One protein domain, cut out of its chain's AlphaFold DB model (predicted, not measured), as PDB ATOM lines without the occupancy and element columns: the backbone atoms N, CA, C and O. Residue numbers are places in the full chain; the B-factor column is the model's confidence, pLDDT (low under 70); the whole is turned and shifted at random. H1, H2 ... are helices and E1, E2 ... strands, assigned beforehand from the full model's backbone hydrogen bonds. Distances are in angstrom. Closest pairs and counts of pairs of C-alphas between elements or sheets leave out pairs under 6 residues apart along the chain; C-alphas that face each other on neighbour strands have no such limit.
ATOM      1  N   VAL A  19     -42.836 -11.249 -23.044       94.62
ATOM      2  CA  VAL A  19     -42.064 -11.024 -24.282       94.62
ATOM      3  C   VAL A  19     -41.272 -12.281 -24.647       94.62
ATOM      4  O   VAL A  19     -41.136 -13.168 -23.818       94.62
ATOM      5  N   HIS A  20     -40.759 -12.379 -25.872       96.31
ATOM      6  CA  HIS A  20     -39.850 -13.466 -26.264       96.31
ATOM      7  C   HIS A  20     -38.391 -13.124 -25.929       96.31
ATOM      8  O   HIS A  20     -37.604 -13.998 -25.578       96.31
ATOM      9  N   SER A  21     -38.030 -11.842 -26.029       95.44
ATOM     10  CA  SER A  21     -36.665 -11.358 -25.813       95.44
ATOM     11  C   SER A  21     -36.656 -10.093 -24.968       95.44
ATOM     12  O   SER A  21     -37.444  -9.170 -25.211       95.44
ATOM     13  N   LEU A  22     -35.718 -10.006 -24.026       95.94
ATOM     14  CA  LEU A  22     -35.418  -8.766 -23.306       95.94
ATOM     15  C   LEU A  22     -34.499  -7.853 -24.138       95.94
ATOM     16  O   LEU A  22     -33.454  -7.397 -23.673       95.94
ATOM     17  N   PHE A  23     -34.904  -7.581 -25.382       95.50
ATOM     18  CA  PHE A  23     -34.230  -6.679 -26.316       95.50
ATOM     19  C   PHE A  23     -35.133  -5.484 -26.664       95.50
ATOM     20  O   PHE A  23     -36.319  -5.690 -26.958       95.50
ATOM     21  N   PRO A  24     -34.633  -4.234 -26.609       94.44
ATOM     22  CA  PRO A  24     -35.445  -3.054 -26.875       94.44
ATOM     23  C   PRO A  24     -35.688  -2.839 -28.375       94.44
ATOM     24  O   PRO A  24     -34.760  -2.899 -29.170       94.44
ATOM     25  N   VAL A  25     -36.934  -2.546 -28.756       91.12
ATOM     26  CA  VAL A  25     -37.347  -2.318 -30.161       91.12
ATOM     27  C   VAL A  25     -37.880  -0.911 -30.433       91.12
ATOM     28  O   VAL A  25     -38.359  -0.642 -31.532       91.12
ATOM     29  N   GLY A  26     -37.879  -0.045 -29.415       87.44
ATOM     30  CA  GLY A  26     -38.317   1.341 -29.542       87.44
ATOM     31  C   GLY A  26     -39.769   1.495 -30.009       87.44
ATOM     32  O   GLY A  26     -40.671   0.758 -29.588       87.44
ATOM     33  N   ILE A  27     -40.007   2.513 -30.837       84.38
ATOM     34  CA  ILE A  27     -41.310   2.811 -31.463       84.38
ATOM     35  C   ILE A  27     -41.451   2.042 -32.787       84.38
ATOM     36  O   ILE A  27     -42.564   1.714 -33.209       84.38
ATOM     37  N   GLU A  28     -40.324   1.703 -33.401       85.12
ATOM     38  CA  GLU A  28     -40.156   1.062 -34.702       85.12
ATOM     39  C   GLU A  28     -40.790  -0.337 -34.726       85.12
ATOM     40  O   GLU A  28     -41.439  -0.729 -35.698       85.12
ATOM     41  N   GLY A  29     -40.747  -1.060 -33.600       81.06
ATOM     42  CA  GLY A  29     -41.461  -2.334 -33.438       81.06
ATOM     43  C   GLY A  29     -42.997  -2.221 -33.408       81.06
ATOM     44  O   GLY A  29     -43.702  -3.234 -33.340       81.06
ATOM     45  N   GLY A  30     -43.552  -1.006 -33.445       84.81
ATOM     46  CA  GLY A  30     -44.987  -0.728 -33.423       84.81
ATOM     47  C   GLY A  30     -45.701  -1.196 -32.149       84.81
ATOM     48  O   GLY A  30     -45.092  -1.524 -31.131       84.81
ATOM     49  N   ASN A  31     -47.036  -1.274 -32.204       82.56
ATOM     50  CA  ASN A  31     -47.868  -1.612 -31.036       82.56
ATOM     51  C   ASN A  31     -47.570  -2.998 -30.446       82.56
ATOM     52  O   ASN A  31     -47.706  -3.211 -29.240       82.56
ATOM     53  N   ARG A  32     -47.158  -3.943 -31.298       85.62
ATOM     54  CA  ARG A  32     -46.819  -5.306 -30.886       85.62
ATOM     55  C   ARG A  32     -45.402  -5.428 -30.322       85.62
ATOM     56  O   ARG A  32     -45.154  -6.405 -29.628       85.62
ATOM     57  N   ARG A  33     -44.543  -4.412 -30.491       90.81
ATOM     58  CA  ARG A  33     -43.114  -4.448 -30.126       90.81
ATOM     59  C   ARG A  33     -42.397  -5.589 -30.851       90.81
ATOM     60  O   ARG A  33     -41.743  -6.419 -30.228       90.81
ATOM     61  N   ASP A  34     -42.583  -5.648 -32.162       92.56
ATOM     62  CA  ASP A  34     -42.023  -6.691 -33.013       92.56
ATOM     63  C   ASP A  34     -40.604  -6.338 -33.467       92.56
ATOM     64  O   ASP A  34     -40.391  -5.330 -34.141       92.56
ATOM     65  N   LEU A  35     -39.647  -7.193 -33.127       91.38
ATOM     66  CA  LEU A  35     -38.248  -7.063 -33.514       91.38
ATOM     67  C   LEU A  35     -38.060  -7.212 -35.033       91.38
ATOM     68  O   LEU A  35     -37.215  -6.533 -35.608       91.38
ATOM     69  N   ILE A  36     -38.873  -8.042 -35.697       90.62
ATOM     70  CA  ILE A  36     -38.799  -8.260 -37.155       90.62
ATOM     71  C   ILE A  36     -39.351  -7.057 -37.913       90.62
ATOM     72  O   ILE A  36     -38.887  -6.717 -38.997       90.62
ATOM     73  N   LYS A  37     -40.348  -6.377 -37.346       90.25
ATOM     74  CA  LYS A  37     -40.808  -5.108 -37.902       90.25
ATOM     75  C   LYS A  37     -39.752  -4.022 -37.716       90.25
ATOM     76  O   LYS A  37     -39.462  -3.310 -38.670       90.25
ATOM     77  N   ALA A  38     -39.166  -3.934 -36.522       88.50
ATOM     78  CA  ALA A  38     -38.130  -2.951 -36.215       88.50
ATOM     79  C   ALA A  38     -36.871  -3.125 -37.080       88.50
ATOM     80  O   ALA A  38     -36.214  -2.137 -37.388       88.50
ATOM     81  N   SER A  39     -36.561  -4.352 -37.514       88.50
ATOM     82  CA  SER A  39     -35.407  -4.642 -38.370       88.50
ATOM     83  C   SER A  39     -35.554  -4.198 -39.825       88.50
ATOM     84  O   SER A  39     -34.565  -4.206 -40.553       88.50
ATOM     85  N   LYS A  40     -36.759  -3.816 -40.265       87.56
ATOM     86  CA  LYS A  40     -36.970  -3.235 -41.600       87.56
ATOM     87  C   LYS A  40     -36.505  -1.785 -41.685       87.56
ATOM     88  O   LYS A  40     -36.265  -1.298 -42.785       87.56
ATOM     89  N   GLU A  41     -36.395  -1.111 -40.545       82.69
ATOM     90  CA  GLU A  41     -35.853   0.239 -40.486       82.69
ATOM     91  C   GLU A  41     -34.346   0.214 -40.732       82.69
ATOM     92  O   GLU A  41     -33.642  -0.702 -40.298       82.69
ATOM     93  N   ALA A  42     -33.848   1.238 -41.425       77.56
ATOM     94  CA  ALA A  42     -32.432   1.325 -41.742       77.56
ATOM     95  C   ALA A  42     -31.593   1.481 -40.470       77.56
ATOM     96  O   ALA A  42     -30.609   0.773 -40.324       77.56
ATOM     97  N   ILE A  43     -31.974   2.369 -39.545       86.75
ATOM     98  CA  ILE A  43     -31.237   2.645 -38.303       86.75
ATOM     99  C   ILE A  43     -32.233   2.808 -37.154       86.75
ATOM    100  O   ILE A  43     -33.166   3.602 -37.252       86.75
ATOM    101  N   ASN A  44     -32.004   2.105 -36.042       88.00
ATOM    102  CA  ASN A  44     -32.786   2.240 -34.814       88.00
ATOM    103  C   ASN A  44     -31.964   2.961 -33.740       88.00
ATOM    104  O   ASN A  44     -30.815   2.590 -33.484       88.00
ATOM    105  N   GLU A  45     -32.547   3.961 -33.081       90.12
ATOM    106  CA  GLU A  45     -31.908   4.680 -31.975       90.12
ATOM    107  C   GLU A  45     -32.420   4.160 -30.625       90.12
ATOM    108  O   GLU A  45     -33.598   4.291 -30.293       90.12
ATOM    109  N   LEU A  46     -31.539   3.536 -29.839       91.44
ATOM    110  CA  LEU A  46     -31.906   2.830 -28.607       91.44
ATOM    111  C   LEU A  46     -30.946   3.154 -27.459       91.44
ATOM    112  O   LEU A  46     -29.738   3.258 -27.654       91.44
ATOM    113  N   GLU A  47     -31.468   3.264 -26.235       91.31
ATOM    114  CA  GLU A  47     -30.647   3.392 -25.024       91.31
ATOM    115  C   GLU A  47     -30.067   2.033 -24.618       91.31
ATOM    116  O   GLU A  47     -30.799   1.149 -24.165       91.31
ATOM    117  N   LEU A  48     -28.749   1.876 -24.753       93.00
ATOM    118  CA  LEU A  48     -28.052   0.612 -24.522       93.00
ATOM    119  C   LEU A  48     -26.792   0.806 -23.684       93.00
ATOM    120  O   LEU A  48     -26.160   1.864 -23.694       93.00
ATOM    121  N   VAL A  49     -26.406  -0.256 -22.980       94.31
ATOM    122  CA  VAL A  49     -25.194  -0.301 -22.159       94.31
ATOM    123  C   VAL A  49     -23.925   0.067 -22.946       94.31
ATOM    124  O   VAL A  49     -23.727  -0.315 -24.107       94.31
ATOM    125  N   ASN A  50     -23.024   0.783 -22.277       91.75
ATOM    126  CA  ASN A  50     -21.673   1.059 -22.744       91.75
ATOM    127  C   ASN A  50     -20.716   0.005 -22.196       91.75
ATOM    128  O   ASN A  50     -20.671  -0.234 -20.988       91.75
ATOM    129  N   ARG A  51     -19.971  -0.666 -23.079       92.75
ATOM    130  CA  ARG A  51     -18.975  -1.671 -22.699       92.75
ATOM    131  C   ARG A  51     -17.689  -1.467 -23.491       92.75
ATOM    132  O   ARG A  51     -17.730  -0.981 -24.614       92.75
ATOM    133  N   LYS A  52     -16.555  -1.861 -22.919       93.25
ATOM    134  CA  LYS A  52     -15.228  -1.764 -23.544       93.25
ATOM    135  C   LYS A  52     -14.479  -3.078 -23.384       93.25
ATOM    136  O   LYS A  52     -14.524  -3.698 -22.314       93.25
ATOM    137  N   CYS A  53     -13.824  -3.545 -24.441       93.25
ATOM    138  CA  CYS A  53     -12.967  -4.723 -24.352       93.25
ATOM    139  C   CYS A  53     -11.653  -4.362 -23.639       93.25
ATOM    140  O   CYS A  53     -10.985  -3.424 -24.068       93.25
ATOM    141  N   PRO A  54     -11.220  -5.104 -22.603       92.44
ATOM    142  CA  PRO A  54      -9.944  -4.826 -21.945       92.44
ATOM    143  C   PRO A  54      -8.721  -5.127 -22.831       92.44
ATOM    144  O   PRO A  54      -7.674  -4.531 -22.610       92.44
ATOM    145  N   LYS A  55      -8.845  -6.015 -23.833       92.69
ATOM    146  CA  LYS A  55      -7.738  -6.418 -24.722       92.69
ATOM    147  C   LYS A  55      -7.575  -5.476 -25.919       92.69
ATOM    148  O   LYS A  55      -6.538  -4.842 -26.051       92.69
ATOM    149  N   CYS A  56      -8.592  -5.358 -26.777       92.12
ATOM    150  CA  CYS A  56      -8.511  -4.515 -27.981       92.12
ATOM    151  C   CYS A  56      -8.974  -3.067 -27.772       92.12
ATOM    152  O   CYS A  56      -8.961  -2.294 -28.723       92.12
ATOM    153  N   LYS A  57      -9.425  -2.701 -26.562       90.38
ATOM    154  CA  LYS A  57      -9.961  -1.370 -26.205       90.38
ATOM    155  C   LYS A  57     -11.196  -0.917 -27.000       90.38
ATOM    156  O   LYS A  57     -11.685   0.181 -26.760       90.38
ATOM    157  N   GLU A  58     -11.742  -1.772 -27.866       90.75
ATOM    158  CA  GLU A  58     -12.926  -1.483 -28.672       90.75
ATOM    159  C   GLU A  58     -14.176  -1.323 -27.801       90.75
ATOM    160  O   GLU A  58     -14.451  -2.138 -26.905       90.75
ATOM    161  N   GLU A  59     -14.941  -0.269 -28.079       89.50
ATOM    162  CA  GLU A  59     -16.249  -0.056 -27.480       89.50
ATOM    163  C   GLU A  59     -17.296  -0.950 -28.135       89.50
ATOM    164  O   GLU A  59     -17.367  -1.114 -29.348       89.50
ATOM    165  N   THR A  60     -18.148  -1.539 -27.311       90.94
ATOM    166  CA  THR A  60     -19.198  -2.436 -27.762       90.94
ATOM    167  C   THR A  60     -20.396  -2.382 -26.821       90.94
ATOM    168  O   THR A  60     -20.388  -1.744 -25.767       90.94
ATOM    169  N   LEU A  61     -21.474  -3.032 -27.233       89.88
ATOM    170  CA  LEU A  61     -22.689  -3.244 -26.452       89.88
ATOM    171  C   LEU A  61     -22.826  -4.708 -26.002       89.88
ATOM    172  O   LEU A  61     -23.626  -5.008 -25.120       89.88
ATOM    173  N   PHE A  62     -22.002  -5.610 -26.545       91.19
ATOM    174  CA  PHE A  62     -22.052  -7.040 -26.255       91.19
ATOM    175  C   PHE A  62     -21.255  -7.430 -25.013       91.19
ATOM    176  O   PHE A  62     -20.255  -6.807 -24.637       91.19
ATOM    177  N   PHE A  63     -21.695  -8.517 -24.381       90.06
ATOM    178  CA  PHE A  63     -21.034  -9.093 -23.215       90.06
ATOM    179  C   PHE A  63     -19.647  -9.671 -23.542       90.06
ATOM    180  O   PHE A  63     -18.710  -9.495 -22.761       90.06
ATOM    181  N   LEU A  64     -19.508 -10.297 -24.714       91.38
ATOM    182  CA  LEU A  64     -18.238 -10.747 -25.280       91.38
ATOM    183  C   LEU A  64     -17.825  -9.810 -26.413       91.38
ATOM    184  O   LEU A  64     -18.662  -9.373 -27.202       91.38
ATOM    185  N   CYS A  65     -16.535  -9.495 -26.499       90.81
ATOM    186  CA  CYS A  65     -16.006  -8.696 -27.598       90.81
ATOM    187  C   CYS A  65     -16.181  -9.446 -28.934       90.81
ATOM    188  O   CYS A  65     -15.731 -10.589 -29.026       90.81
ATOM    189  N   PRO A  66     -16.758  -8.831 -29.981       86.94
ATOM    190  CA  PRO A  66     -16.911  -9.480 -31.285       86.94
ATOM    191  C   PRO A  66     -15.586  -9.943 -31.908       86.94
ATOM    192  O   PRO A  66     -15.551 -11.018 -32.498       86.94
ATOM    193  N   LYS A  67     -14.500  -9.173 -31.723       89.62
ATOM    194  CA  LYS A  67     -13.164  -9.479 -32.264       89.62
ATOM    195  C   LYS A  67     -12.372 -10.447 -31.391       89.62
ATOM    196  O   LYS A  67     -11.832 -11.427 -31.879       89.62
ATOM    197  N   CYS A  68     -12.282 -10.163 -30.091       88.81
ATOM    198  CA  CYS A  68     -11.398 -10.908 -29.189       88.81
ATOM    199  C   CYS A  68     -12.089 -12.023 -28.402       88.81
ATOM    200  O   CYS A  68     -11.400 -12.742 -27.689       88.81
ATOM    201  N   LYS A  69     -13.426 -12.105 -28.424       89.38
ATOM    202  CA  LYS A  69     -14.257 -13.036 -27.633       89.38
ATOM    203  C   LYS A  69     -14.051 -12.993 -26.109       89.38
ATOM    204  O   LYS A  69     -14.650 -13.769 -25.380       89.38
ATOM    205  N   ILE A  70     -13.287 -12.026 -25.601       93.00
ATOM    206  CA  ILE A  70     -13.077 -11.799 -24.165       93.00
ATOM    207  C   ILE A  70     -14.232 -10.981 -23.579       93.00
ATOM    208  O   ILE A  70     -14.787 -10.091 -24.237       93.00
ATOM    209  N   ARG A  71     -14.560 -11.251 -22.312       93.25
ATOM    210  CA  ARG A  71     -15.563 -10.523 -21.527       93.25
ATOM    211  C   ARG A  71     -15.235  -9.032 -21.437       93.25
ATOM    212  O   ARG A  71     -14.163  -8.626 -20.991       93.25
ATOM    213  N   THR A  72     -16.188  -8.205 -21.844       93.19
ATOM    214  CA  THR A  72     -16.061  -6.741 -21.834       93.19
ATOM    215  C   THR A  72     -16.400  -6.178 -20.449       93.19
ATOM    216  O   THR A  72     -17.078  -6.835 -19.654       93.19
ATOM    217  N   LYS A  73     -15.943  -4.961 -20.130       92.75
ATOM    218  CA  LYS A  73     -16.274  -4.252 -18.877       92.75
ATOM    219  C   LYS A  73     -17.288  -3.142 -19.147       92.75
ATOM    220  O   LYS A  73     -17.293  -2.592 -20.242       92.75
ATOM    221  N   ILE A  74     -18.158  -2.843 -18.176       92.62
ATOM    222  CA  ILE A  74     -19.108  -1.722 -18.288       92.62
ATOM    223  C   ILE A  74     -18.321  -0.416 -18.228       92.62
ATOM    224  O   ILE A  74     -17.455  -0.254 -17.374       92.62
ATOM    225  N   LEU A  75     -18.648   0.486 -19.141       90.25
ATOM    226  CA  LEU A  75     -18.020   1.780 -19.314       90.25
ATOM    227  C   LEU A  75     -18.964   2.873 -18.803       90.25
ATOM    228  O   LEU A  75     -20.160   2.855 -19.101       90.25
ATOM    229  N   ARG A  76     -18.423   3.816 -18.035       88.75
ATOM    230  CA  ARG A  76     -19.158   4.948 -17.461       88.75
ATOM    231  C   ARG A  76     -18.857   6.202 -18.286       88.75
ATOM    232  O   ARG A  76     -17.690   6.538 -18.449       88.75
ATOM    233  N   LYS A  77     -19.886   6.866 -18.830       86.44
ATOM    234  CA  LYS A  77     -19.741   8.061 -19.692       86.44
ATOM    235  C   LYS A  77     -20.565   9.253 -19.184       86.44
ATOM    236  O   LYS A  77     -21.626   9.029 -18.597       86.44
ATOM    237  N   CYS A  78     -20.116  10.503 -19.402       84.75
ATOM    238  CA  CYS A  78     -20.959  11.700 -19.151       84.75
ATOM    239  C   CYS A  78     -22.270  11.550 -19.949       84.75
ATOM    240  O   CYS A  78     -22.245  11.228 -21.136       84.75
ATOM    241  N   SER A  79     -23.419  11.795 -19.307       82.50
ATOM    242  CA  SER A  79     -24.738  11.692 -19.953       82.50
ATOM    243  C   SER A  79     -24.991  12.773 -21.008       82.50
ATOM    244  O   SER A  79     -26.012  12.731 -21.688       82.50
ATOM    245  N   ASN A  80     -24.112  13.774 -21.103       81.25
ATOM    246  CA  ASN A  80     -24.179  14.807 -22.125       81.25
ATOM    247  C   ASN A  80     -23.674  14.246 -23.458       81.25
ATOM    248  O   ASN A  80     -22.510  13.842 -23.556       81.25
ATOM    249  N   GLU A  81     -24.532  14.294 -24.477       74.69
ATOM    250  CA  GLU A  81     -24.239  13.831 -25.837       74.69
ATOM    251  C   GLU A  81     -23.026  14.556 -26.454       74.69
ATOM    252  O   GLU A  81     -22.344  13.954 -27.278       74.69
ATOM    253  N   ASN A  82     -22.698  15.773 -25.996       79.88
ATOM    254  CA  ASN A  82     -21.564  16.567 -26.494       79.88
ATOM    255  C   ASN A  82     -20.225  16.301 -25.780       79.88
ATOM    256  O   ASN A  82     -19.191  16.739 -26.267       79.88
ATOM    257  N   CYS A  83     -20.229  15.648 -24.613       79.19
ATOM    258  CA  CYS A  83     -19.003  15.387 -23.846       79.19
ATOM    259  C   CYS A  83     -18.578  13.924 -23.978       79.19
ATOM    260  O   CYS A  83     -17.449  13.664 -24.355       79.19
ATOM    261  N   GLN A  84     -19.475  12.972 -23.679       74.25
ATOM    262  CA  GLN A  84     -19.259  11.513 -23.780       74.25
ATOM    263  C   GLN A  84     -17.952  10.939 -23.186       74.25
ATOM    264  O   GLN A  84     -17.666   9.757 -23.386       74.25
ATOM    265  N   GLU A  85     -17.211  11.730 -22.407       79.50
ATOM    266  CA  GLU A  85     -15.947  11.339 -21.791       79.50
ATOM    267  C   GLU A  85     -16.118  10.176 -20.811       79.50
ATOM    268  O   GLU A  85     -17.139  10.068 -20.114       79.50
ATOM    269  N   GLU A  86     -15.097   9.316 -20.753       83.12
ATOM    270  CA  GLU A  86     -14.998   8.212 -19.797       83.12
ATOM    271  C   GLU A  86     -14.684   8.785 -18.410       83.12
ATOM    272  O   GLU A  86     -13.599   9.306 -18.163       83.12
ATOM    273  N   VAL A  87     -15.651   8.709 -17.494       82.75
ATOM    274  CA  VAL A  87     -15.530   9.298 -16.155       82.75
ATOM    275  C   VAL A  87     -15.902   8.266 -15.099       82.75
ATOM    276  O   VAL A  87     -16.958   7.641 -15.168       82.75
ATOM    277  N   ASN A  88     -15.046   8.111 -14.087       79.62
ATOM    278  CA  ASN A  88     -15.264   7.162 -12.989       79.62
ATOM    279  C   ASN A  88     -16.052   7.748 -11.807       79.62
ATOM    280  O   ASN A  88     -16.534   6.993 -10.959       79.62
ATOM    281  N   ASP A  89     -16.231   9.065 -11.776       81.94
ATOM    282  CA  ASP A  89     -17.007   9.773 -10.762       81.94
ATOM    283  C   ASP A  89     -18.526   9.758 -11.070       81.94
ATOM    284  O   ASP A  89     -18.989   9.298 -12.117       81.94
ATOM    285  N   THR A  90     -19.342  10.204 -10.119       83.31
ATOM    286  CA  THR A  90     -20.805  10.318 -10.223       83.31
ATOM    287  C   THR A  90     -21.219  11.475 -11.129       83.31
ATOM    288  O   THR A  90     -22.211  11.376 -11.859       83.31
ATOM    289  N   PHE A  91     -20.432  12.548 -11.110       85.31
ATOM    290  CA  PHE A  91     -20.595  13.722 -11.952       85.31
ATOM    291  C   PHE A  91     -19.349  13.924 -12.799       85.31
ATOM    292  O   PHE A  91     -18.231  13.680 -12.361       85.31
ATOM    293  N   CYS A  92     -19.544  14.364 -14.033       84.06
ATOM    294  CA  CYS A  92     -18.422  14.643 -14.911       84.06
ATOM    295  C   CYS A  92     -17.722  15.951 -14.510       84.06
ATOM    296  O   CYS A  92     -18.409  16.967 -14.362       84.06
ATOM    297  N   PRO A  93     -16.381  15.964 -14.406       83.38
ATOM    298  CA  PRO A  93     -15.626  17.151 -14.000       83.38
ATOM    299  C   PRO A  93     -15.750  18.305 -15.007       83.38
ATOM    300  O   PRO A  93     -15.700  19.465 -14.613       83.38
ATOM    301  N   TYR A  94     -15.985  17.997 -16.288       83.38
ATOM    302  CA  TYR A  94     -16.104  18.992 -17.360       83.38
ATOM    303  C   TYR A  94     -17.527  19.536 -17.518       83.38
ATOM    304  O   TYR A  94     -17.738  20.737 -17.648       83.38
ATOM    305  N   CYS A  95     -18.520  18.639 -17.534       85.00
ATOM    306  CA  CYS A  95     -19.898  18.958 -17.920       85.00
ATOM    307  C   CYS A  95     -20.837  19.123 -16.701       85.00
ATOM    308  O   CYS A  95     -21.991  19.503 -16.885       85.00
ATOM    309  N   LYS A  96     -20.395  18.754 -15.482       84.00
ATOM    310  CA  LYS A  96     -21.187  18.618 -14.233       84.00
ATOM    311  C   LYS A  96     -22.466  17.768 -14.341       84.00
ATOM    312  O   LYS A  96     -23.199  17.625 -13.366       84.00
ATOM    313  N   ASN A  97     -22.731  17.155 -15.495       84.81
ATOM    314  CA  ASN A  97     -23.834  16.220 -15.679       84.81
ATOM    315  C   ASN A  97     -23.522  14.867 -15.041       84.81
ATOM    316  O   ASN A  97     -22.366  14.516 -14.783       84.81
ATOM    317  N   ARG A  98     -24.584  14.095 -14.811       84.88
ATOM    318  CA  ARG A  98     -24.485  12.745 -14.259       84.88
ATOM    319  C   ARG A  98     -23.759  11.815 -15.221       84.88
ATOM    320  O   ARG A  98     -23.908  11.900 -16.437       84.88
ATOM    321  N   VAL A  99     -23.006  10.885 -14.659       86.12
ATOM    322  CA  VAL A  99     -22.356   9.818 -15.414       86.12
ATOM    323  C   VAL A  99     -23.288   8.608 -15.479       86.12
ATOM    324  O   VAL A  99     -23.811   8.161 -14.456       86.12
ATOM    325  N   THR A 100     -23.501   8.065 -16.678       87.56
ATOM    326  CA  THR A 100     -24.378   6.914 -16.928       87.56
ATOM    327  C   THR A 100     -23.609   5.728 -17.504       87.56
ATOM    328  O   THR A 100     -22.564   5.861 -18.139       87.56
ATOM    329  N   ASN A 101     -24.155   4.528 -17.296       90.12
ATOM    330  CA  ASN A 101     -23.593   3.269 -17.810       90.12
ATOM    331  C   ASN A 101     -24.118   2.915 -19.213       90.12
ATOM    332  O   ASN A 101     -23.829   1.845 -19.745       90.12
ATOM    333  N   TYR A 102     -24.951   3.781 -19.779       91.75
ATOM    334  CA  TYR A 102     -25.649   3.596 -21.041       91.75
ATOM    335  C   TYR A 102     -25.759   4.935 -21.764       91.75
ATOM    336  O   TYR A 102     -25.711   5.996 -21.133       91.75
ATOM    337  N   SER A 103     -25.930   4.876 -23.078       89.50
ATOM    338  CA  SER A 103     -26.188   6.029 -23.940       89.50
ATOM    339  C   SER A 103     -27.097   5.620 -25.096       89.50
ATOM    340  O   SER A 103     -27.328   4.427 -25.327       89.50
ATOM    341  N   LYS A 104     -27.644   6.602 -25.817       90.38
ATOM    342  CA  LYS A 104     -28.342   6.336 -27.075       90.38
ATOM    343  C   LYS A 104     -27.334   5.863 -28.116       90.38
ATOM    344  O   LYS A 104     -26.274   6.464 -28.284       90.38
ATOM    345  N   LYS A 105     -27.661   4.770 -28.796       88.50
ATOM    346  CA  LYS A 105     -26.853   4.177 -29.858       88.50
ATOM    347  C   LYS A 105     -27.710   3.945 -31.082       88.50
ATOM    348  O   LYS A 105     -28.848   3.495 -30.973       88.50
ATOM    349  N   ARG A 106     -27.118   4.217 -32.240       90.19
ATOM    350  CA  ARG A 106     -27.669   3.872 -33.547       90.19
ATOM    351  C   ARG A 106     -27.234   2.454 -33.886       90.19
ATOM    352  O   ARG A 106     -26.035   2.186 -33.921       90.19
ATOM    353  N   ILE A 107     -28.191   1.553 -34.073       89.56
ATOM    354  CA  ILE A 107     -27.921   0.148 -34.387       89.56
ATOM    355  C   ILE A 107     -28.745  -0.321 -35.584       89.56
ATOM    356  O   ILE A 107     -29.877   0.119 -35.784       89.56
ATOM    357  N   HIS A 108     -28.191  -1.273 -36.331       90.44
ATOM    358  CA  HIS A 108     -28.893  -2.003 -37.381       90.44
ATOM    359  C   HIS A 108     -29.443  -3.313 -36.803       90.44
ATOM    360  O   HIS A 108     -28.731  -4.316 -36.713       90.44
ATOM    361  N   ILE A 109     -30.717  -3.335 -36.390       90.69
ATOM    362  CA  ILE A 109     -31.336  -4.558 -35.835       90.69
ATOM    363  C   ILE A 109     -31.322  -5.701 -36.866       90.69
ATOM    364  O   ILE A 109     -31.194  -6.869 -36.496       90.69
ATOM    365  N   SER A 110     -31.405  -5.379 -38.160       90.00
ATOM    366  CA  SER A 110     -31.306  -6.349 -39.259       90.00
ATOM    367  C   SER A 110     -29.995  -7.134 -39.252       90.00
ATOM    368  O   SER A 110     -30.014  -8.351 -39.419       90.00
ATOM    369  N   GLU A 111     -28.863  -6.469 -39.025       90.50
ATOM    370  CA  GLU A 111     -27.551  -7.115 -38.951       90.50
ATOM    371  C   GLU A 111     -27.437  -8.004 -37.715       90.50
ATOM    372  O   GLU A 111     -26.974  -9.140 -37.809       90.50
ATOM    373  N   LEU A 112     -27.927  -7.521 -36.570       90.50
ATOM    374  CA  LEU A 112     -27.940  -8.291 -35.328       90.50
ATOM    375  C   LEU A 112     -28.744  -9.583 -35.466       90.50
ATOM    376  O   LEU A 112     -28.275 -10.643 -35.061       90.50
ATOM    377  N   LEU A 113     -29.928  -9.506 -36.079       90.69
ATOM    378  CA  LEU A 113     -30.757 -10.678 -36.351       90.69
ATOM    379  C   LEU A 113     -30.074 -11.652 -37.311       90.69
ATOM    380  O   LEU A 113     -30.024 -12.843 -37.019       90.69
ATOM    381  N   LYS A 114     -29.506 -11.157 -38.419       89.88
ATOM    382  CA  LYS A 114     -28.784 -12.000 -39.385       89.88
ATOM    383  C   LYS A 114     -27.610 -12.728 -38.731       89.88
ATOM    384  O   LYS A 114     -27.408 -13.910 -38.992       89.88
ATOM    385  N   ASN A 115     -26.852 -12.048 -37.872       89.88
ATOM    386  CA  ASN A 115     -25.733 -12.653 -37.152       89.88
ATOM    387  C   ASN A 115     -26.214 -13.693 -36.135       89.88
ATOM    388  O   ASN A 115     -25.700 -14.807 -36.129       89.88
ATOM    389  N   ALA A 116     -27.245 -13.376 -35.349       91.00
ATOM    390  CA  ALA A 116     -27.834 -14.309 -34.390       91.00
ATOM    391  C   ALA A 116     -28.352 -15.591 -35.072       91.00
ATOM    392  O   ALA A 116     -28.182 -16.691 -34.558       91.00
ATOM    393  N   GLN A 117     -28.937 -15.470 -36.265       89.06
ATOM    394  CA  GLN A 117     -29.378 -16.622 -37.054       89.06
ATOM    395  C   GLN A 117     -28.230 -17.461 -37.596       89.06
ATOM    396  O   GLN A 117     -28.315 -18.686 -37.556       89.06
ATOM    397  N   LYS A 118     -27.174 -16.813 -38.101       89.62
ATOM    398  CA  LYS A 118     -25.966 -17.512 -38.552       89.62
ATOM    399  C   LYS A 118     -25.329 -18.290 -37.407       89.62
ATOM    400  O   LYS A 118     -24.956 -19.431 -37.627       89.62
ATOM    401  N   ASN A 119     -25.274 -17.698 -36.214       87.81
ATOM    402  CA  ASN A 119     -24.741 -18.349 -35.017       87.81
ATOM    403  C   ASN A 119     -25.574 -19.575 -34.614       87.81
ATOM    404  O   ASN A 119     -25.017 -20.596 -34.252       87.81
ATOM    405  N   LEU A 120     -26.905 -19.477 -34.681       90.06
ATOM    406  CA  LEU A 120     -27.799 -20.556 -34.247       90.06
ATOM    407  C   LEU A 120     -28.067 -21.625 -35.313       90.06
ATOM    408  O   LEU A 120     -28.612 -22.677 -34.985       90.06
ATOM    409  N   HIS A 121     -27.793 -21.336 -36.586       87.56
ATOM    410  CA  HIS A 121     -28.224 -22.142 -37.733       87.56
ATOM    411  C   HIS A 121     -29.753 -22.388 -37.765       87.56
ATOM    412  O   HIS A 121     -30.225 -23.476 -38.094       87.56
ATOM    413  N   VAL A 122     -30.557 -21.368 -37.420       84.69
ATOM    414  CA  VAL A 122     -32.036 -21.435 -37.384       84.69
ATOM    415  C   VAL A 122     -32.665 -20.369 -38.295       84.69
ATOM    416  O   VAL A 122     -32.175 -19.245 -38.393       84.69
ATOM    417  N   GLY A 123     -33.781 -20.714 -38.951       78.94
ATOM    418  CA  GLY A 123     -34.549 -19.808 -39.818       78.94
ATOM    419  C   GLY A 123     -35.264 -18.656 -39.088       78.94
ATOM    420  O   GLY A 123     -35.227 -18.540 -37.865       78.94
ATOM    421  N   TYR A 124     -35.934 -17.776 -39.845       70.06
ATOM    422  CA  TYR A 124     -36.696 -16.645 -39.293       70.06
ATOM    423  C   TYR A 124     -37.983 -17.112 -38.590       70.06
ATOM    424  O   TYR A 124     -38.853 -17.690 -39.247       70.06
ATOM    425  N   PRO A 125     -38.185 -16.792 -37.297       80.69
ATOM    426  CA  PRO A 125     -39.522 -16.819 -36.715       80.69
ATOM    427  C   PRO A 125     -40.411 -15.810 -37.446       80.69
ATOM    428  O   PRO A 125     -39.921 -14.807 -37.958       80.69
ATOM    429  N   LYS A 126     -41.730 -16.019 -37.471       84.81
ATOM    430  CA  LYS A 126     -42.654 -15.043 -38.087       84.81
ATOM    431  C   LYS A 126     -42.757 -13.739 -37.293       84.81
ATOM    432  O   LYS A 126     -43.123 -12.710 -37.849       84.81
ATOM    433  N   TYR A 127     -42.503 -13.804 -35.990       90.38
ATOM    434  CA  TYR A 127     -42.743 -12.716 -35.055       90.38
ATOM    435  C   TYR A 127     -41.867 -12.893 -33.814       90.38
ATOM    436  O   TYR A 127     -41.850 -13.977 -33.233       90.38
ATOM    437  N   ILE A 128     -41.169 -11.835 -33.387       93.44
ATOM    438  CA  ILE A 128     -40.387 -11.845 -32.142       93.44
ATOM    439  C   ILE A 128     -40.764 -10.614 -31.330       93.44
ATOM    440  O   ILE A 128     -40.433  -9.480 -31.663       93.44
ATOM    441  N   LYS A 129     -41.450 -10.849 -30.219       95.12
ATOM    442  CA  LYS A 129     -41.867  -9.788 -29.296       95.12
ATOM    443  C   LYS A 129     -40.697  -9.359 -28.408       95.12
ATOM    444  O   LYS A 129     -40.283 -10.140 -27.551       95.12
ATOM    445  N   GLY A 130     -40.214  -8.134 -28.580       94.81
ATOM    446  CA  GLY A 130     -39.228  -7.498 -27.704       94.81
ATOM    447  C   GLY A 130     -39.861  -6.600 -26.635       94.81
ATOM    448  O   GLY A 130     -41.085  -6.541 -26.459       94.81
ATOM    449  N   VAL A 131     -39.019  -5.847 -25.928       94.12
ATOM    450  CA  VAL A 131     -39.450  -4.808 -24.981       94.12
ATOM    451  C   VAL A 131     -39.433  -3.434 -25.646       94.12
ATOM    452  O   VAL A 131     -38.688  -3.188 -26.583       94.12
ATOM    453  N   ARG A 132     -40.256  -2.492 -25.174       89.69
ATOM    454  CA  ARG A 132     -40.252  -1.126 -25.733       89.69
ATOM    455  C   ARG A 132     -38.975  -0.356 -25.370       89.69
ATOM    456  O   ARG A 132     -38.489   0.442 -26.155       89.69
ATOM    457  N   GLY A 133     -38.452  -0.622 -24.181       91.38
ATOM    458  CA  GLY A 133     -37.214  -0.075 -23.648       91.38
ATOM    459  C   GLY A 133     -36.791  -0.903 -22.440       91.38
ATOM    460  O   GLY A 133     -37.625  -1.569 -21.819       91.38
ATOM    461  N   LEU A 134     -35.500  -0.889 -22.130       92.50
ATOM    462  CA  LEU A 134     -34.950  -1.625 -20.996       92.50
ATOM    463  C   LEU A 134     -35.184  -0.832 -19.707       92.50
ATOM    464  O   LEU A 134     -34.962   0.372 -19.672       92.50
ATOM    465  N   MET A 135     -35.634  -1.501 -18.645       89.31
ATOM    466  CA  MET A 135     -35.940  -0.870 -17.349       89.31
ATOM    467  C   MET A 135     -34.898  -1.163 -16.265       89.31
ATOM    468  O   MET A 135     -34.984  -0.634 -15.156       89.31
ATOM    469  N   ASN A 136     -33.917  -2.007 -16.567       91.50
ATOM    470  CA  ASN A 136     -32.824  -2.329 -15.666       91.50
ATOM    471  C   ASN A 136     -31.832  -1.168 -15.523       91.50
ATOM    472  O   ASN A 136     -31.724  -0.295 -16.392       91.50
ATOM    473  N   LYS A 137     -31.071  -1.196 -14.422       89.38
ATOM    474  CA  LYS A 137     -30.137  -0.133 -14.007       89.38
ATOM    475  C   LYS A 137     -29.143   0.270 -15.102       89.38
ATOM    476  O   LYS A 137     -28.829   1.445 -15.245       89.38
ATOM    477  N   ASN A 138     -28.654  -0.709 -15.862       90.69
ATOM    478  CA  ASN A 138     -27.560  -0.523 -16.815       90.69
ATOM    479  C   ASN A 138     -28.003  -0.551 -18.285       90.69
ATOM    480  O   ASN A 138     -27.134  -0.494 -19.148       90.69
ATOM    481  N   ARG A 139     -29.305  -0.688 -18.588       93.19
ATOM    482  CA  ARG A 139     -29.803  -0.903 -19.966       93.19
ATOM    483  C   ARG A 139     -29.088  -2.067 -20.674       93.19
ATOM    484  O   ARG A 139     -28.716  -1.984 -21.843       93.19
ATOM    485  N   ILE A 140     -28.867  -3.157 -19.936       93.38
ATOM    486  CA  ILE A 140     -28.327  -4.416 -20.469       93.38
ATOM    487  C   ILE A 140     -29.478  -5.186 -21.117       93.38
ATOM    488  O   ILE A 140     -30.510  -5.392 -20.479       93.38
ATOM    489  N   PHE A 141     -29.305  -5.600 -22.364       94.25
ATOM    490  CA  PHE A 141     -30.258  -6.445 -23.077       94.25
ATOM    491  C   PHE A 141     -29.822  -7.911 -23.020       94.25
ATOM    492  O   PHE A 141     -28.654  -8.224 -22.781       94.25
ATOM    493  N   GLU A 142     -30.776  -8.798 -23.256       95.75
ATOM    494  CA  GLU A 142     -30.526 -10.223 -23.437       95.75
ATOM    495  C   GLU A 142     -30.084 -10.527 -24.883       95.75
ATOM    496  O   GLU A 142     -30.626  -9.912 -25.807       95.75
ATOM    497  N   PRO A 143     -29.151 -11.477 -25.112       95.00
ATOM    498  CA  PRO A 143     -28.798 -11.932 -26.458       95.00
ATOM    499  C   PRO A 143     -30.028 -12.308 -27.297       95.00
ATOM    500  O   PRO A 143     -30.922 -13.024 -26.837       95.00
ATOM    501  N   ILE A 144     -30.072 -11.821 -28.539       93.62
ATOM    502  CA  ILE A 144     -31.229 -11.991 -29.433       93.62
ATOM    503  C   ILE A 144     -31.416 -13.465 -29.803       93.62
ATOM    504  O   ILE A 144     -32.549 -13.903 -29.996       93.62
ATOM    505  N   GLU A 145     -30.333 -14.239 -29.826       95.06
ATOM    506  CA  GLU A 145     -30.316 -15.684 -30.029       95.06
ATOM    507  C   GLU A 145     -31.322 -16.396 -29.109       95.06
ATOM    508  O   GLU A 145     -32.170 -17.156 -29.580       95.06
ATOM    509  N   LYS A 146     -31.322 -16.059 -27.810       96.12
ATOM    510  CA  LYS A 146     -32.288 -16.609 -26.844       96.12
ATOM    511  C   LYS A 146     -33.723 -16.266 -27.241       96.12
ATOM    512  O   LYS A 146     -34.608 -17.115 -27.195       96.12
ATOM    513  N   GLY A 147     -33.945 -15.034 -27.696       95.50
ATOM    514  CA  GLY A 147     -35.235 -14.560 -28.195       95.50
ATOM    515  C   GLY A 147     -35.750 -15.304 -29.429       95.50
ATOM    516  O   GLY A 147     -36.944 -15.596 -29.507       95.50
ATOM    517  N   ILE A 148     -34.861 -15.625 -30.374       95.44
ATOM    518  CA  ILE A 148     -35.179 -16.403 -31.581       95.44
ATOM    519  C   ILE A 148     -35.609 -17.818 -31.191       95.44
ATOM    520  O   ILE A 148     -36.659 -18.282 -31.641       95.44
ATOM    521  N   LEU A 149     -34.841 -18.478 -30.320       95.88
ATOM    522  CA  LEU A 149     -35.166 -19.821 -29.842       95.88
ATOM    523  C   LEU A 149     -36.492 -19.830 -29.068       95.88
ATOM    524  O   LEU A 149     -37.349 -20.666 -29.337       95.88
ATOM    525  N   ARG A 150     -36.745 -18.851 -28.189       96.44
ATOM    526  CA  ARG A 150     -38.047 -18.744 -27.507       96.44
ATOM    527  C   ARG A 150     -39.211 -18.553 -28.481       96.44
ATOM    528  O   ARG A 150     -40.254 -19.186 -28.330       96.44
ATOM    529  N   ALA A 151     -39.038 -17.725 -29.510       95.06
ATOM    530  CA  ALA A 151     -40.058 -17.532 -30.539       95.06
ATOM    531  C   ALA A 151     -40.306 -18.802 -31.373       95.06
ATOM    532  O   ALA A 151     -41.454 -19.073 -31.725       95.06
ATOM    533  N   LYS A 152     -39.273 -19.617 -31.638       94.31
ATOM    534  CA  LYS A 152     -39.403 -20.921 -32.315       94.31
ATOM    535  C   LYS A 152     -40.353 -21.862 -31.564       94.31
ATOM    536  O   LYS A 152     -41.176 -22.517 -32.197       94.31
ATOM    537  N   TYR A 153     -40.273 -21.895 -30.234       94.00
ATOM    538  CA  TYR A 153     -41.131 -22.736 -29.386       94.00
ATOM    539  C   TYR A 153     -42.423 -22.043 -28.916       94.00
ATOM    540  O   TYR A 153     -43.232 -22.665 -28.225       94.00
ATOM    541  N   ASN A 154     -42.645 -20.778 -29.304       94.12
ATOM    542  CA  ASN A 154     -43.744 -19.929 -28.834       94.12
ATOM    543  C   ASN A 154     -43.832 -19.892 -27.296       94.12
ATOM    544  O   ASN A 154     -44.888 -20.145 -26.716       94.12
TER     545      ASN A 154
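What this domain is: This is residues 19 to 154 of the 553 residues of the protein "DNA polymerase II large subunit" of Candidatus Lokiarchaeota archaeon (UniProt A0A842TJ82). There is little regular structure: a hairpin, E1-E2, lies in the middle, with H1, H2 and H3 toward one end and looping residues 50 to 101 at the other. Only 38 of 136 printed residues are in three helices and two strands, ordered H1, E1, E2, H2, H3, class mixed. Compact, with radius of gyration of the C-alphas 15.9 A, it spans 49 by 34 by 25 A.

Where its parts are: Find C-alpha 35 at (-38.248, -7.063, -33.514), where H1, residues 35 to 38, begins. E1 is residues 44 to 49, E2 102 to 107 and H2 109 to 120, 16.5 A long. H3, 144 to 153, ends at (-41.131, -22.736, -29.386).

How they stand to each other: In antiparallel E1 and E2, N 46 and O 105, 2.9 A, are within hydrogen-bond range. H2 touches H3, closest C-alphas Ala 116 and Glu 145, 5.2 A. In H2 and H3 every O i to N i+4 pair is within range.

The domain as a whole: The printed part has no cut and no pLDDT under 70; links E1-E2 and H2-H3 are long.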